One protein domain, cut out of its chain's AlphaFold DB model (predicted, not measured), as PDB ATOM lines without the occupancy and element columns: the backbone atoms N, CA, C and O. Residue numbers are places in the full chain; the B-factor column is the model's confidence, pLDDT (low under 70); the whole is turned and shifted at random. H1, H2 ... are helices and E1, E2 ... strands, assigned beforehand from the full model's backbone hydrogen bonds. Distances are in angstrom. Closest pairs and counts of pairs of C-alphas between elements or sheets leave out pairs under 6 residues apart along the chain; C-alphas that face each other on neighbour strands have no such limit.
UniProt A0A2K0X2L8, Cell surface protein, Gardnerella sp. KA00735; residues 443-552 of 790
ATOM      1  N   VAL A 443       2.573 -16.965  23.100       96.62
ATOM      2  CA  VAL A 443       3.924 -17.342  23.554       96.62
ATOM      3  C   VAL A 443       4.906 -16.175  23.385       96.62
ATOM      4  O   VAL A 443       5.380 -15.909  22.279       96.62
ATOM      5  N   ALA A 444       5.219 -15.471  24.475       96.69
ATOM      6  CA  ALA A 444       6.037 -14.255  24.486       96.69
ATOM      7  C   ALA A 444       7.507 -14.500  24.874       96.69
ATOM      8  O   ALA A 444       7.801 -15.179  25.860       96.69
ATOM      9  N   ALA A 445       8.433 -13.873  24.141       96.44
ATOM     10  CA  ALA A 445       9.869 -13.862  24.406       96.44
ATOM     11  C   ALA A 445      10.263 -12.629  25.248       96.44
ATOM     12  O   ALA A 445      10.538 -11.550  24.725       96.44
ATOM     13  N   ILE A 446      10.300 -12.769  26.576       95.25
ATOM     14  CA  ILE A 446      10.484 -11.642  27.504       95.25
ATOM     15  C   ILE A 446      11.934 -11.529  27.989       95.25
ATOM     16  O   ILE A 446      12.516 -12.485  28.500       95.25
ATOM     17  N   GLY A 447      12.503 -10.323  27.902       93.31
ATOM     18  CA  GLY A 447      13.838  -9.995  28.409       93.31
ATOM     19  C   GLY A 447      14.043  -8.495  28.643       93.31
ATOM     20  O   GLY A 447      13.202  -7.667  28.285       93.31
ATOM     21  N   LYS A 448      15.177  -8.124  29.253       87.25
ATOM     22  CA  LYS A 448      15.550  -6.715  29.471       87.25
ATOM     23  C   LYS A 448      15.916  -6.055  28.134       87.25
ATOM     24  O   LYS A 448      17.044  -6.207  27.673       87.25
ATOM     25  N   MET A 449      14.999  -5.276  27.553       81.94
ATOM     26  CA  MET A 449      15.307  -4.445  26.381       81.94
ATOM     27  C   MET A 449      16.349  -3.367  26.719       81.94
ATOM     28  O   MET A 449      16.019  -2.323  27.284       81.94
ATOM     29  N   LYS A 450      17.599  -3.624  26.326       83.81
ATOM     30  CA  LYS A 450      18.712  -2.669  26.233       83.81
ATOM     31  C   LYS A 450      19.413  -2.848  24.876       83.81
ATOM     32  O   LYS A 450      19.356  -3.952  24.335       83.81
ATOM     33  N   PRO A 451      20.101  -1.823  24.341       85.69
ATOM     34  CA  PRO A 451      21.126  -2.034  23.322       85.69
ATOM     35  C   PRO A 451      22.181  -3.026  23.829       85.69
ATOM     36  O   PRO A 451      22.631  -2.914  24.974       85.69
ATOM     37  N   LEU A 452      22.547  -3.993  22.992       91.44
ATOM     38  CA  LEU A 452      23.482  -5.073  23.319       91.44
ATOM     39  C   LEU A 452      24.845  -4.855  22.654       91.44
ATOM     40  O   LEU A 452      24.983  -4.085  21.700       91.44
ATOM     41  N   GLU A 453      25.855  -5.554  23.158       93.00
ATOM     42  CA  GLU A 453      27.209  -5.569  22.597       93.00
ATOM     43  C   GLU A 453      27.598  -6.972  22.114       93.00
ATOM     44  O   GLU A 453      27.021  -7.982  22.516       93.00
ATOM     45  N   VAL A 454      28.569  -7.056  21.204       93.06
ATOM     46  CA  VAL A 454      29.032  -8.348  20.676       93.06
ATOM     47  C   VAL A 454      29.741  -9.109  21.797       93.06
ATOM     48  O   VAL A 454      30.685  -8.599  22.390       93.06
ATOM     49  N   GLY A 455      29.282 -10.326  22.087       91.62
ATOM     50  CA  GLY A 455      29.723 -11.113  23.239       91.62
ATOM     51  C   GLY A 455      28.808 -11.037  24.470       91.62
ATOM     52  O   GLY A 455      28.979 -11.871  25.366       91.62
ATOM     53  N   ASP A 456      27.806 -10.140  24.514       94.06
ATOM     54  CA  ASP A 456      26.751 -10.155  25.548       94.06
ATOM     55  C   ASP A 456      26.074 -11.541  25.614       94.06
ATOM     56  O   ASP A 456      25.951 -12.249  24.609       94.06
ATOM     57  N   THR A 457      25.578 -11.916  26.797       93.50
ATOM     58  CA  THR A 457      24.601 -13.011  26.935       93.50
ATOM     59  C   THR A 457      23.202 -12.415  27.065       93.50
ATOM     60  O   THR A 457      22.849 -11.862  28.110       93.50
ATOM     61  N   LEU A 458      22.378 -12.550  26.028       93.31
ATOM     62  CA  LEU A 458      20.962 -12.209  26.079       93.31
ATOM     63  C   LEU A 458      20.189 -13.321  26.799       93.31
ATOM     64  O   LEU A 458      20.038 -14.424  26.277       93.31
ATOM     65  N   LYS A 459      19.684 -13.008  27.996       94.81
ATOM     66  CA  LYS A 459      18.812 -13.891  28.781       94.81
ATOM     67  C   LYS A 459      17.342 -13.566  28.488       94.81
ATOM     68  O   LYS A 459      16.889 -12.476  28.847       94.81
ATOM     69  N   LEU A 460      16.604 -14.494  27.872       96.19
ATOM     70  CA  LEU A 460      15.147 -14.404  27.669       96.19
ATOM     71  C   LEU A 460      14.400 -15.494  28.454       96.19
ATOM     72  O   LEU A 460      14.940 -16.570  28.719       96.19
ATOM     73  N   LYS A 461      13.134 -15.226  28.784       96.19
ATOM     74  CA  LYS A 461      12.158 -16.186  29.317       96.19
ATOM     75  C   LYS A 461      10.986 -16.327  28.351       96.19
ATOM     76  O   LYS A 461      10.527 -15.326  27.805       96.19
ATOM     77  N   SER A 462      10.484 -17.545  28.172       95.94
ATOM     78  CA  SER A 462       9.206 -17.783  27.502       95.94
ATOM     79  C   SER A 462       8.087 -17.679  28.526       95.94
ATOM     80  O   SER A 462       8.102 -18.389  29.536       95.94
ATOM     81  N   VAL A 463       7.109 -16.823  28.252       95.75
ATOM     82  CA  VAL A 463       5.915 -16.621  29.082       95.75
ATOM     83  C   VAL A 463       4.678 -16.872  28.224       95.75
ATOM     84  O   VAL A 463       4.667 -16.527  27.045       95.75
ATOM     85  N   LEU A 464       3.665 -17.518  28.801       95.44
ATOM     86  CA  LEU A 464       2.394 -17.798  28.134       95.44
ATOM     87  C   LEU A 464       1.344 -16.817  28.646       95.44
ATOM     88  O   LEU A 464       1.167 -16.701  29.859       95.44
ATOM     89  N   TYR A 465       0.644 -16.159  27.729       93.81
ATOM     90  CA  TYR A 465      -0.494 -15.296  28.025       93.81
ATOM     91  C   TYR A 465      -1.777 -15.838  27.398       93.81
ATOM     92  O   TYR A 465      -1.729 -16.596  26.423       93.81
ATOM     93  N   SER A 466      -2.916 -15.442  27.963       90.25
ATOM     94  CA  SER A 466      -4.225 -15.745  27.393       90.25
ATOM     95  C   SER A 466      -4.369 -15.106  26.001       90.25
ATOM     96  O   SER A 466      -4.018 -13.936  25.840       90.25
ATOM     97  N   PRO A 467      -4.896 -15.824  24.992       89.31
ATOM     98  CA  PRO A 467      -5.346 -15.223  23.737       89.31
ATOM     99  C   PRO A 467      -6.705 -14.520  23.895       89.31
ATOM    100  O   PRO A 467      -7.052 -13.662  23.080       89.31
ATOM    101  N   ARG A 468      -7.461 -14.847  24.955       86.75
ATOM    102  CA  ARG A 468      -8.714 -14.189  25.329       86.75
ATOM    103  C   ARG A 468      -8.395 -12.808  25.906       86.75
ATOM    104  O   ARG A 468      -8.194 -12.646  27.105       86.75
ATOM    105  N   VAL A 469      -8.306 -11.822  25.016       87.62
ATOM    106  CA  VAL A 469      -8.117 -10.399  25.337       87.62
ATOM    107  C   VAL A 469      -9.377  -9.602  25.033       87.62
ATOM    108  O   VAL A 469     -10.103  -9.917  24.086       87.62
ATOM    109  N   SER A 470      -9.611  -8.538  25.794       87.81
ATOM    110  CA  SER A 470     -10.728  -7.618  25.574       87.81
ATOM    111  C   SER A 470     -10.678  -6.967  24.186       87.81
ATOM    112  O   SER A 470      -9.621  -6.535  23.711       87.81
ATOM    113  N   VAL A 471     -11.837  -6.878  23.533       86.62
ATOM    114  CA  VAL A 471     -12.038  -6.234  22.231       86.62
ATOM    115  C   VAL A 471     -12.840  -4.954  22.443       86.62
ATOM    116  O   VAL A 471     -14.061  -4.969  22.567       86.62
ATOM    117  N   LEU A 472     -12.141  -3.819  22.475       83.94
ATOM    118  CA  LEU A 472     -12.740  -2.506  22.713       83.94
ATOM    119  C   LEU A 472     -12.695  -1.677  21.432       83.94
ATOM    120  O   LEU A 472     -11.612  -1.354  20.939       83.94
ATOM    121  N   LYS A 473     -13.871  -1.307  20.903       83.19
ATOM    122  CA  LYS A 473     -14.016  -0.523  19.654       83.19
ATOM    123  C   LYS A 473     -13.206  -1.159  18.512       83.19
ATOM    124  O   LYS A 473     -12.302  -0.541  17.939       83.19
ATOM    125  N   ASP A 474     -13.522  -2.436  18.288       81.75
ATOM    126  CA  ASP A 474     -12.991  -3.338  17.258       81.75
ATOM    127  C   ASP A 474     -11.473  -3.573  17.323       81.75
ATOM    128  O   ASP A 474     -10.816  -3.851  16.318       81.75
ATOM    129  N   LYS A 475     -10.886  -3.448  18.524       84.62
ATOM    130  CA  LYS A 475      -9.447  -3.629  18.769       84.62
ATOM    131  C   LYS A 475      -9.196  -4.568  19.944       84.62
ATOM    132  O   LYS A 475      -9.497  -4.227  21.090       84.62
ATOM    133  N   LYS A 476      -8.580  -5.715  19.642       87.19
ATOM    134  CA  LYS A 476      -7.910  -6.583  20.623       87.19
ATOM    135  C   LYS A 476      -6.865  -5.764  21.397       87.19
ATOM    136  O   LYS A 476      -6.119  -5.000  20.780       87.19
ATOM    137  N   GLN A 477      -6.837  -5.892  22.722       89.19
ATOM    138  CA  GLN A 477      -5.780  -5.314  23.564       89.19
ATOM    139  C   GLN A 477      -4.525  -6.209  23.597       89.19
ATOM    140  O   GLN A 477      -4.570  -7.363  23.172       89.19
ATOM    141  N   ASP A 478      -3.402  -5.682  24.100       89.12
ATOM    142  CA  ASP A 478      -2.214  -6.495  24.407       89.12
ATOM    143  C   ASP A 478      -2.529  -7.471  25.572       89.12
ATOM    144  O   ASP A 478      -3.133  -7.036  26.555       89.12
ATOM    145  N   PRO A 479      -2.109  -8.752  25.522       91.25
ATOM    146  CA  PRO A 479      -2.344  -9.707  26.609       91.25
ATOM    147  C   PRO A 479      -1.604  -9.367  27.914       91.25
ATOM    148  O   PRO A 479      -0.395  -9.124  27.909       91.25
ATOM    149  N   ASP A 480      -2.302  -9.436  29.051       85.25
ATOM    150  CA  ASP A 480      -1.750  -9.221  30.398       85.25
ATOM    151  C   ASP A 480      -1.886 -10.448  31.326       85.25
ATOM    152  O   ASP A 480      -0.965 -10.737  32.098       85.25
ATOM    153  N   VAL A 481      -2.974 -11.218  31.211       85.38
ATOM    154  CA  VAL A 481      -3.213 -12.458  31.972       85.38
ATOM    155  C   VAL A 481      -2.232 -13.563  31.560       85.38
ATOM    156  O   VAL A 481      -2.260 -14.043  30.426       85.38
ATOM    157  N   GLN A 482      -1.381 -14.005  32.493       88.75
ATOM    158  CA  GLN A 482      -0.517 -15.178  32.311       88.75
ATOM    159  C   GLN A 482      -1.297 -16.485  32.505       88.75
ATOM    160  O   GLN A 482      -2.116 -16.593  33.414       88.75
ATOM    161  N   VAL A 483      -0.996 -17.497  31.688       89.31
ATOM    162  CA  VAL A 483      -1.701 -18.792  31.674       89.31
ATOM    163  C   VAL A 483      -0.732 -19.980  31.657       89.31
ATOM    164  O   VAL A 483       0.492 -19.825  31.631       89.31
ATOM    165  N   THR A 484      -1.268 -21.203  31.650       90.69
ATOM    166  CA  THR A 484      -0.487 -22.420  31.377       90.69
ATOM    167  C   THR A 484      -1.079 -23.196  30.203       90.69
ATOM    168  O   THR A 484      -2.255 -23.055  29.897       90.69
ATOM    169  N   SER A 485      -0.266 -24.017  29.542       91.69
ATOM    170  CA  SER A 485      -0.707 -24.935  28.484       91.69
ATOM    171  C   SER A 485      -0.325 -26.366  28.851       91.69
ATOM    172  O   SER A 485       0.683 -26.589  29.539       91.69
ATOM    173  N   ILE A 486      -1.114 -27.347  28.422       89.12
ATOM    174  CA  ILE A 486      -0.825 -28.779  28.448       89.12
ATOM    175  C   ILE A 486       0.363 -29.125  27.539       89.12
ATOM    176  O   ILE A 486       1.111 -30.052  27.850       89.12
ATOM    177  N   VAL A 487       0.596 -28.342  26.479       92.25
ATOM    178  CA  VAL A 487       1.729 -28.489  25.559       92.25
ATOM    179  C   VAL A 487       2.992 -27.978  26.259       92.25
ATOM    180  O   VAL A 487       3.278 -26.784  26.313       92.25
ATOM    181  N   LYS A 488       3.757 -28.887  26.876       88.44
ATOM    182  CA  LYS A 488       4.893 -28.502  27.738       88.44
ATOM    183  C   LYS A 488       6.198 -28.216  26.982       88.44
ATOM    184  O   LYS A 488       7.079 -27.578  27.564       88.44
ATOM    185  N   ARG A 489       6.367 -28.661  25.729       92.00
ATOM    186  CA  ARG A 489       7.635 -28.500  24.991       92.00
ATOM    187  C   ARG A 489       7.764 -27.089  24.418       92.00
ATOM    188  O   ARG A 489       6.998 -26.703  23.544       92.00
ATOM    189  N   HIS A 490       8.733 -26.337  24.936       94.06
ATOM    190  CA  HIS A 490       9.043 -24.962  24.530       94.06
ATOM    191  C   HIS A 490      10.300 -24.946  23.657       94.06
ATOM    192  O   HIS A 490      11.288 -25.598  23.996       94.06
ATOM    193  N   VAL A 491      10.291 -24.153  22.588       95.38
ATOM    194  CA  VAL A 491      11.420 -23.985  21.661       95.38
ATOM    195  C   VAL A 491      11.722 -22.512  21.407       95.38
ATOM    196  O   VAL A 491      10.871 -21.637  21.597       95.38
ATOM    197  N   TRP A 492      12.934 -22.251  20.924       97.06
ATOM    198  CA  TRP A 492      13.393 -20.920  20.538       97.06
ATOM    199  C   TRP A 492      13.779 -20.877  19.065       97.06
ATOM    200  O   TRP A 492      14.416 -21.793  18.540       97.06
ATOM    201  N   LEU A 493      13.392 -19.794  18.395       95.81
ATOM    202  CA  LEU A 493      13.658 -19.559  16.983       95.81
ATOM    203  C   LEU A 493      14.282 -18.178  16.768       95.81
ATOM    204  O   LEU A 493      13.974 -17.223  17.481       95.81
ATOM    205  N   ILE A 494      15.121 -18.066  15.743       96.19
ATOM    206  CA  ILE A 494      15.733 -16.820  15.275       96.19
ATOM    207  C   ILE A 494      15.415 -16.594  13.796       96.19
ATOM    208  O   ILE A 494      15.353 -17.540  13.010       96.19
ATOM    209  N   LYS A 495      15.234 -15.330  13.417       96.56
ATOM    210  CA  LYS A 495      15.214 -14.844  12.034       96.56
ATOM    211  C   LYS A 495      16.109 -13.607  11.967       96.56
ATOM    212  O   LYS A 495      15.773 -12.584  12.565       96.56
ATOM    213  N   LYS A 496      17.271 -13.714  11.320       95.38
ATOM    214  CA  LYS A 496      18.238 -12.610  11.171       95.38
ATOM    215  C   LYS A 496      17.731 -11.574  10.155       95.38
ATOM    216  O   LYS A 496      16.788 -11.856   9.413       95.38
ATOM    217  N   ASP A 497      18.308 -10.369  10.133       92.25
ATOM    218  CA  ASP A 497      17.914  -9.362   9.133       92.25
ATOM    219  C   ASP A 497      18.124  -9.903   7.705       92.25
ATOM    220  O   ASP A 497      19.054 -10.667   7.435       92.25
ATOM    221  N   GLY A 498      17.203  -9.574   6.802       90.50
ATOM    222  CA  GLY A 498      17.112 -10.153   5.459       90.50
ATOM    223  C   GLY A 498      16.598 -11.603   5.371       90.50
ATOM    224  O   GLY A 498      16.265 -12.043   4.270       90.50
ATOM    225  N   GLU A 499      16.470 -12.359   6.472       94.69
ATOM    226  CA  GLU A 499      15.919 -13.721   6.426       94.69
ATOM    227  C   GLU A 499      14.383 -13.724   6.347       94.69
ATOM    228  O   GLU A 499      13.686 -13.050   7.106       94.69
ATOM    229  N   THR A 500      13.826 -14.545   5.453       92.75
ATOM    230  CA  THR A 500      12.369 -14.659   5.245       92.75
ATOM    231  C   THR A 500      11.689 -15.700   6.135       92.75
ATOM    232  O   THR A 500      10.464 -15.699   6.240       92.75
ATOM    233  N   LYS A 501      12.452 -16.590   6.781       94.56
ATOM    234  CA  LYS A 501      11.939 -17.696   7.606       94.56
ATOM    235  C   LYS A 501      12.692 -17.795   8.926       94.56
ATOM    236  O   LYS A 501      13.912 -17.659   8.947       94.56
ATOM    237  N   PHE A 502      11.961 -18.092   9.997       95.12
ATOM    238  CA  PHE A 502      12.544 -18.471  11.280       95.12
ATOM    239  C   PHE A 502      13.265 -19.825  11.188       95.12
ATOM    240  O   PHE A 502      12.862 -20.715  10.438       95.12
ATOM    241  N   LYS A 503      14.320 -19.977  11.989       95.00
ATOM    242  CA  LYS A 503      15.121 -21.194  12.164       95.00
ATOM    243  C   LYS A 503      15.198 -21.520  13.652       95.00
ATOM    244  O   LYS A 503      15.317 -20.607  14.464       95.00
ATOM    245  N   TYR A 504      15.170 -22.801  14.012       94.06
ATOM    246  CA  TYR A 504      15.409 -23.233  15.392       94.06
ATOM    247  C   TYR A 504      16.795 -22.788  15.881       94.06
ATOM    248  O   TYR A 504      17.782 -22.931  15.156       94.06
ATOM    249  N   ILE A 505      16.877 -22.293  17.118       91.88
ATOM    250  CA  ILE A 505      18.149 -22.068  17.812       91.88
ATOM    251  C   ILE A 505      18.645 -23.436  18.316       91.88
ATOM    252  O   ILE A 505      17.951 -24.070  19.113       91.88
ATOM    253  N   PRO A 506      19.805 -23.949  17.858       72.44
ATOM    254  CA  PRO A 506      20.226 -25.299  18.215       72.44
ATOM    255  C   PRO A 506      20.493 -25.458  19.716       72.44
ATOM    256  O   PRO A 506      21.225 -24.661  20.296       72.44
ATOM    257  N   LYS A 507      19.989 -26.555  20.297       62.34
ATOM    258  CA  LYS A 507      20.214 -27.013  21.687       62.34
ATOM    259  C   LYS A 507      19.556 -26.193  22.812       62.34
ATOM    260  O   LYS A 507      19.658 -26.611  23.959       62.34
ATOM    261  N   GLU A 508      18.830 -25.118  22.505       67.88
ATOM    262  CA  GLU A 508      18.071 -24.333  23.492       67.88
ATOM    263  C   GLU A 508      16.572 -24.717  23.440       67.88
ATOM    264  O   GLU A 508      15.767 -24.062  22.774       67.88
ATOM    265  N   GLU A 509      16.186 -25.800  24.128       77.56
ATOM    266  CA  GLU A 509      14.778 -26.112  24.447       77.56
ATOM    267  C   GLU A 509      14.449 -25.721  25.900       77.56
ATOM    268  O   GLU A 509      15.297 -25.795  26.790       77.56
ATOM    269  N   GLY A 510      13.192 -25.351  26.161       89.06
ATOM    270  CA  GLY A 510      12.692 -25.004  27.496       89.06
ATOM    271  C   GLY A 510      12.330 -23.525  27.678       89.06
ATOM    272  O   GLY A 510      12.372 -22.717  26.753       89.06
ATOM    273  N   LYS A 511      11.930 -23.157  28.902       93.44
ATOM    274  CA  LYS A 511      11.357 -21.833  29.225       93.44
ATOM    275  C   LYS A 511      12.362 -20.670  29.260       93.44
ATOM    276  O   LYS A 511      11.964 -19.542  29.536       93.44
ATOM    277  N   THR A 512      13.640 -20.914  28.996       94.62
ATOM    278  CA  THR A 512      14.718 -19.914  29.067       94.62
ATOM    279  C   THR A 512      15.673 -20.066  27.894       94.62
ATOM    280  O   THR A 512      15.965 -21.193  27.510       94.62
ATOM    281  N   LEU A 513      16.206 -18.948  27.406       95.00
ATOM    282  CA  LEU A 513      17.245 -18.884  26.376       95.00
ATOM    283  C   LEU A 513      18.424 -18.055  26.899       95.00
ATOM    284  O   LEU A 513      18.208 -16.952  27.412       95.00
ATOM    285  N   ASN A 514      19.653 -18.552  26.739       93.44
ATOM    286  CA  ASN A 514      20.889 -17.839  27.091       93.44
ATOM    287  C   ASN A 514      21.752 -17.589  25.842       93.44
ATOM    288  O   ASN A 514      22.852 -18.122  25.693       93.44
ATOM    289  N   LEU A 515      21.250 -16.765  24.921       93.19
ATOM    290  CA  LEU A 515      21.863 -16.560  23.610       93.19
ATOM    291  C   LEU A 515      23.112 -15.668  23.694       93.19
ATOM    292  O   LEU A 515      23.036 -14.520  24.136       93.19
ATOM    293  N   LYS A 516      24.260 -16.161  23.214       93.69
ATOM    294  CA  LYS A 516      25.445 -15.318  22.977       93.69
ATOM    295  C   LYS A 516      25.268 -14.474  21.716       93.69
ATOM    296  O   LYS A 516      24.940 -15.003  20.659       93.69
ATOM    297  N   ILE A 517      25.507 -13.171  21.843       94.31
ATOM    298  CA  ILE A 517      25.282 -12.180  20.786       94.31
ATOM    299  C   ILE A 517      26.479 -12.085  19.834       94.31
ATOM    300  O   ILE A 517      27.604 -11.822  20.261       94.31
ATOM    301  N   ASP A 518      26.216 -12.241  18.534       93.25
ATOM    302  CA  ASP A 518      27.189 -12.100  17.442       93.25
ATOM    303  C   ASP A 518      26.818 -10.933  16.491       93.25
ATOM    304  O   ASP A 518      25.669 -10.491  16.465       93.25
ATOM    305  N   LYS A 519      27.778 -10.420  15.701       90.88
ATOM    306  CA  LYS A 519      27.575  -9.261  14.796       90.88
ATOM    307  C   LYS A 519      26.417  -9.436  13.800       90.88
ATOM    308  O   LYS A 519      25.777  -8.458  13.436       90.88
ATOM    309  N   SER A 520      26.135 -10.663  13.367       91.38
ATOM    310  CA  SER A 520      25.045 -10.993  12.438       91.38
ATOM    311  C   SER A 520      23.672 -11.139  13.113       91.38
ATOM    312  O   SER A 520      22.715 -11.560  12.467       91.38
ATOM    313  N   MET A 521      23.558 -10.813  14.406       94.06
ATOM    314  CA  MET A 521      22.282 -10.743  15.124       94.06
ATOM    315  C   MET A 521      21.685  -9.328  15.195       94.06
ATOM    316  O   MET A 521      20.606  -9.182  15.764       94.06
ATOM    317  N   ASP A 522      22.325  -8.286  14.648       93.44
ATOM    318  CA  ASP A 522      21.702  -6.954  14.650       93.44
ATOM    319  C   ASP A 522      20.395  -6.941  13.841       93.44
ATOM    320  O   ASP A 522      20.291  -7.568  12.785       93.44
ATOM    321  N   GLY A 523      19.368  -6.282  14.380       92.25
ATOM    322  CA  GLY A 523      18.009  -6.280  13.835       92.25
ATOM    323  C   GLY A 523      17.266  -7.623  13.900       92.25
ATOM    324  O   GLY A 523      16.071  -7.648  13.587       92.25
ATOM    325  N   ALA A 524      17.921  -8.718  14.309       95.56
ATOM    326  CA  ALA A 524      17.350 -10.062  14.311       95.56
ATOM    327  C   ALA A 524      16.177 -10.198  15.288       95.56
ATOM    328  O   ALA A 524      16.133  -9.572  16.349       95.56
ATOM    329  N   ILE A 525      15.238 -11.071  14.933       96.56
ATOM    330  CA  ILE A 525      14.031 -11.348  15.708       96.56
ATOM    331  C   ILE A 525      14.163 -12.720  16.368       96.56
ATOM    332  O   ILE A 525      14.392 -13.723  15.686       96.56
ATOM    333  N   ILE A 526      13.997 -12.755  17.689       96.56
ATOM    334  CA  ILE A 526      13.922 -13.965  18.507       96.56
ATOM    335  C   ILE A 526      12.461 -14.226  18.874       96.56
ATOM    336  O   ILE A 526      11.779 -13.348  19.404       96.56
ATOM    337  N   ARG A 527      12.003 -15.453  18.629       96.25
ATOM    338  CA  ARG A 527      10.649 -15.933  18.918       96.25
ATOM    339  C   ARG A 527      10.720 -17.153  19.832       96.25
ATOM    340  O   ARG A 527      11.627 -17.972  19.690       96.25
ATOM    341  N   SER A 528       9.743 -17.310  20.722       95.94
ATOM    342  CA  SER A 528       9.482 -18.593  21.382       95.94
ATOM    343  C   SER A 528       8.153 -19.183  20.910       95.94
ATOM    344  O   SER A 528       7.272 -18.470  20.424       95.94
ATOM    345  N   SER A 529       8.027 -20.500  20.996       95.56
ATOM    346  CA  SER A 529       6.821 -21.241  20.633       95.56
ATOM    347  C   SER A 529       6.693 -22.466  21.526       95.56
ATOM    348  O   SER A 529       7.700 -22.992  22.006       95.56
ATOM    349  N   LEU A 530       5.470 -22.959  21.696       95.88
ATOM    350  CA  LEU A 530       5.266 -24.353  22.069       95.88
ATOM    351  C   LEU A 530       5.328 -25.212  20.796       95.88
ATOM    352  O   LEU A 530       5.256 -24.681  19.681       95.88
ATOM    353  N   VAL A 531       5.488 -26.527  20.945       93.38
ATOM    354  CA  VAL A 531       5.467 -27.480  19.823       93.38
ATOM    355  C   VAL A 531       4.696 -28.731  20.219       93.38
ATOM    356  O   VAL A 531       4.961 -29.308  21.277       93.38
ATOM    357  N   LEU A 532       3.779 -29.159  19.356       93.12
ATOM    358  CA  LEU A 532       3.039 -30.414  19.489       93.12
ATOM    359  C   LEU A 532       3.958 -31.638  19.277       93.12
ATOM    360  O   LEU A 532       5.078 -31.528  18.759       93.12
ATOM    361  N   GLU A 533       3.487 -32.830  19.651       88.12
ATOM    362  CA  GLU A 533       4.203 -34.092  19.399       88.12
ATOM    363  C   GLU A 533       4.206 -34.456  17.905       88.12
ATOM    364  O   GLU A 533       5.093 -35.179  17.453       88.12
ATOM    365  N   ASN A 534       3.293 -33.892  17.102       88.31
ATOM    366  CA  ASN A 534       3.326 -33.984  15.638       88.31
ATOM    367  C   ASN A 534       4.441 -33.120  14.986       88.31
ATOM    368  O   ASN A 534       4.668 -33.255  13.787       88.31
ATOM    369  N   GLY A 535       5.139 -32.262  15.750       89.56
ATOM    370  CA  GLY A 535       6.197 -31.354  15.275       89.56
ATOM    371  C   GLY A 535       5.750 -29.932  14.891       89.56
ATOM    372  O   GLY A 535       6.596 -29.104  14.549       89.56
ATOM    373  N   GLU A 536       4.456 -29.629  14.958       92.75
ATOM    374  CA  GLU A 536       3.855 -28.342  14.592       92.75
ATOM    375  C   GLU A 536       4.067 -27.258  15.661       92.75
ATOM    376  O   GLU A 536       3.973 -27.520  16.863       92.75
ATOM    377  N   LEU A 537       4.335 -26.020  15.223       93.38
ATOM    378  CA  LEU A 537       4.476 -24.869  16.117       93.38
ATOM    379  C   LEU A 537       3.111 -24.421  16.647       93.38
ATOM    380  O   LEU A 537       2.224 -24.036  15.889       93.38
ATOM    381  N   TYR A 538       2.982 -24.410  17.969       94.62
ATOM    382  CA  TYR A 538       1.755 -24.090  18.681       94.62
ATOM    383  C   TYR A 538       1.918 -22.761  19.434       94.62
ATOM    384  O   TYR A 538       2.640 -22.656  20.429       94.62
ATOM    385  N   ARG A 539       1.299 -21.715  18.881       93.69
ATOM    386  CA  ARG A 539       1.231 -20.338  19.394       93.69
ATOM    387  C   ARG A 539       0.174 -19.572  18.599       93.69
ATOM    388  O   ARG A 539       0.033 -19.844  17.408       93.69
ATOM    389  N   ASN A 540      -0.488 -18.589  19.201       94.19
ATOM    390  CA  ASN A 540      -1.238 -17.605  18.418       94.19
ATOM    391  C   ASN A 540      -0.252 -16.669  17.674       94.19
ATOM    392  O   ASN A 540       0.756 -16.224  18.239       94.19
ATOM    393  N   GLU A 541      -0.501 -16.418  16.382       91.25
ATOM    394  CA  GLU A 541       0.362 -15.586  15.520       91.25
ATOM    395  C   GLU A 541      -0.105 -14.127  15.357       91.25
ATOM    396  O   GLU A 541       0.668 -13.288  14.890       91.25
ATOM    397  N   GLU A 542      -1.325 -13.780  15.767       91.88
ATOM    398  CA  GLU A 542      -1.847 -12.406  15.717       91.88
ATOM    399  C   GLU A 542      -0.996 -11.461  16.582       91.88
ATOM    400  O   GLU A 542      -0.685 -10.338  16.186       91.88
ATOM    401  N   PHE A 543      -0.535 -11.950  17.736       94.38
ATOM    402  CA  PHE A 543       0.261 -11.196  18.711       94.38
ATOM    403  C   PHE A 543       1.776 -11.218  18.434       94.38
ATOM    404  O   PHE A 543       2.584 -11.018  19.346       94.38
ATOM    405  N   ASN A 544       2.212 -11.455  17.191       93.50
ATOM    406  CA  ASN A 544       3.638 -11.477  16.828       93.50
ATOM    407  C   ASN A 544       4.383 -10.179  17.238       93.50
ATOM    408  O   ASN A 544       5.446 -10.264  17.846       93.50
ATOM    409  N   ASP A 545       3.798  -8.994  17.026       91.50
ATOM    410  CA  ASP A 545       4.412  -7.684  17.360       91.50
ATOM    411  C   ASP A 545       4.546  -7.396  18.879       91.50
ATOM    412  O   ASP A 545       5.310  -6.504  19.293       91.50
ATOM    413  N   PHE A 546       3.802  -8.143  19.704       93.31
ATOM    414  CA  PHE A 546       3.863  -8.145  21.171       93.31
ATOM    415  C   PHE A 546       4.845  -9.206  21.696       93.31
ATOM    416  O   PHE A 546       5.602  -8.950  22.631       93.31
ATOM    417  N   THR A 547       4.845 -10.392  21.079       95.50
ATOM    418  CA  THR A 547       5.570 -11.582  21.556       95.50
ATOM    419  C   THR A 547       7.022 -11.693  21.099       95.50
ATOM    420  O   THR A 547       7.814 -12.311  21.812       95.50
ATOM    421  N   ASP A 548       7.379 -11.151  19.934       96.00
ATOM    422  CA  ASP A 548       8.720 -11.279  19.360       96.00
ATOM    423  C   ASP A 548       9.720 -10.283  19.989       96.00
ATOM    424  O   ASP A 548       9.463  -9.080  20.099       96.00
ATOM    425  N   TYR A 549      10.913 -10.768  20.350       95.94
ATOM    426  CA  TYR A 549      12.003  -9.943  20.879       95.94
ATOM    427  C   TYR A 549      12.962  -9.531  19.756       95.94
ATOM    428  O   TYR A 549      13.633 -10.378  19.167       95.94
ATOM    429  N   GLN A 550      13.083  -8.228  19.486       94.44
ATOM    430  CA  GLN A 550      14.044  -7.708  18.507       94.44
ATOM    431  C   GLN A 550      15.380  -7.322  19.160       94.44
ATOM    432  O   GLN A 550      15.417  -6.604  20.164       94.44
ATOM    433  N   ILE A 551      16.481  -7.783  18.566       93.88
ATOM    434  CA  ILE A 551      17.856  -7.451  18.948       93.88
ATOM    435  C   ILE A 551      18.274  -6.124  18.299       93.88
ATOM    436  O   ILE A 551      18.020  -5.884  17.120       93.88
ATOM    437  N   PHE A 552      18.957  -5.285  19.079       90.81
ATOM    438  CA  PHE A 552      19.576  -4.036  18.637       90.81
ATOM    439  C   PHE A 552      20.986  -3.951  19.229       90.81
ATOM    440  O   PHE A 552      21.136  -4.013  20.455       90.81
TER     441      PHE A 552
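This is residues 443 to 552 of the 790 residues of the protein "Cell surface protein" of Gardnerella sp. KA00735 (UniProt A0A2K0X2L8). Little of this domain is regular structure, but two small antiparallel sheets, E4-E3-E6 and E1-E2-E5, lie face to face as a sandwich with crossed strands, and the short helix H1 sits beside E1. The 110 printed residues include E1 to E6, then H1; the class is mostly strand, with only 42 residues in named elements. It is compact, with radius of gyration of the C-alphas 14.4 A and spans of 42 by 35 by 25 A.

In the strongly twisted sheet, inner strand E3, residues 490 to 495, neighbours E4, residues 503 to 509, in a hairpin (N 505 to O 492, 2.9 A), and E6, residues 525 to 531, with N 493 to O 527 at 2.8 A. E2, residues 457 to 465, pairs with E5, residues 512 to 516, N 458 to O 515 at 2.8 A, and in a hairpin with E1, residues 443 to 446, N 444 to O 463 at 2.8 A. The sheets' strands stand at 58 degrees. H1, residues 544 to 547, too short for an O i to N i+4 pair, has 1 of 1 O i to N i+3 pairs within range; its closest C-alpha pair with E1 is Thr 547 and Ala 444, 4.0 A.

E2 spans 25.2 A, E6 18.7 A. E1 begins at C-alpha 443 (3.924, -17.342, 23.554); H1 ends at C-alpha 547 (5.570, -11.582, 21.556).

The printed part has no cut. Links E2 to E3 and E6 to H1 are long. Residues 507 to 508 have pLDDT under 70.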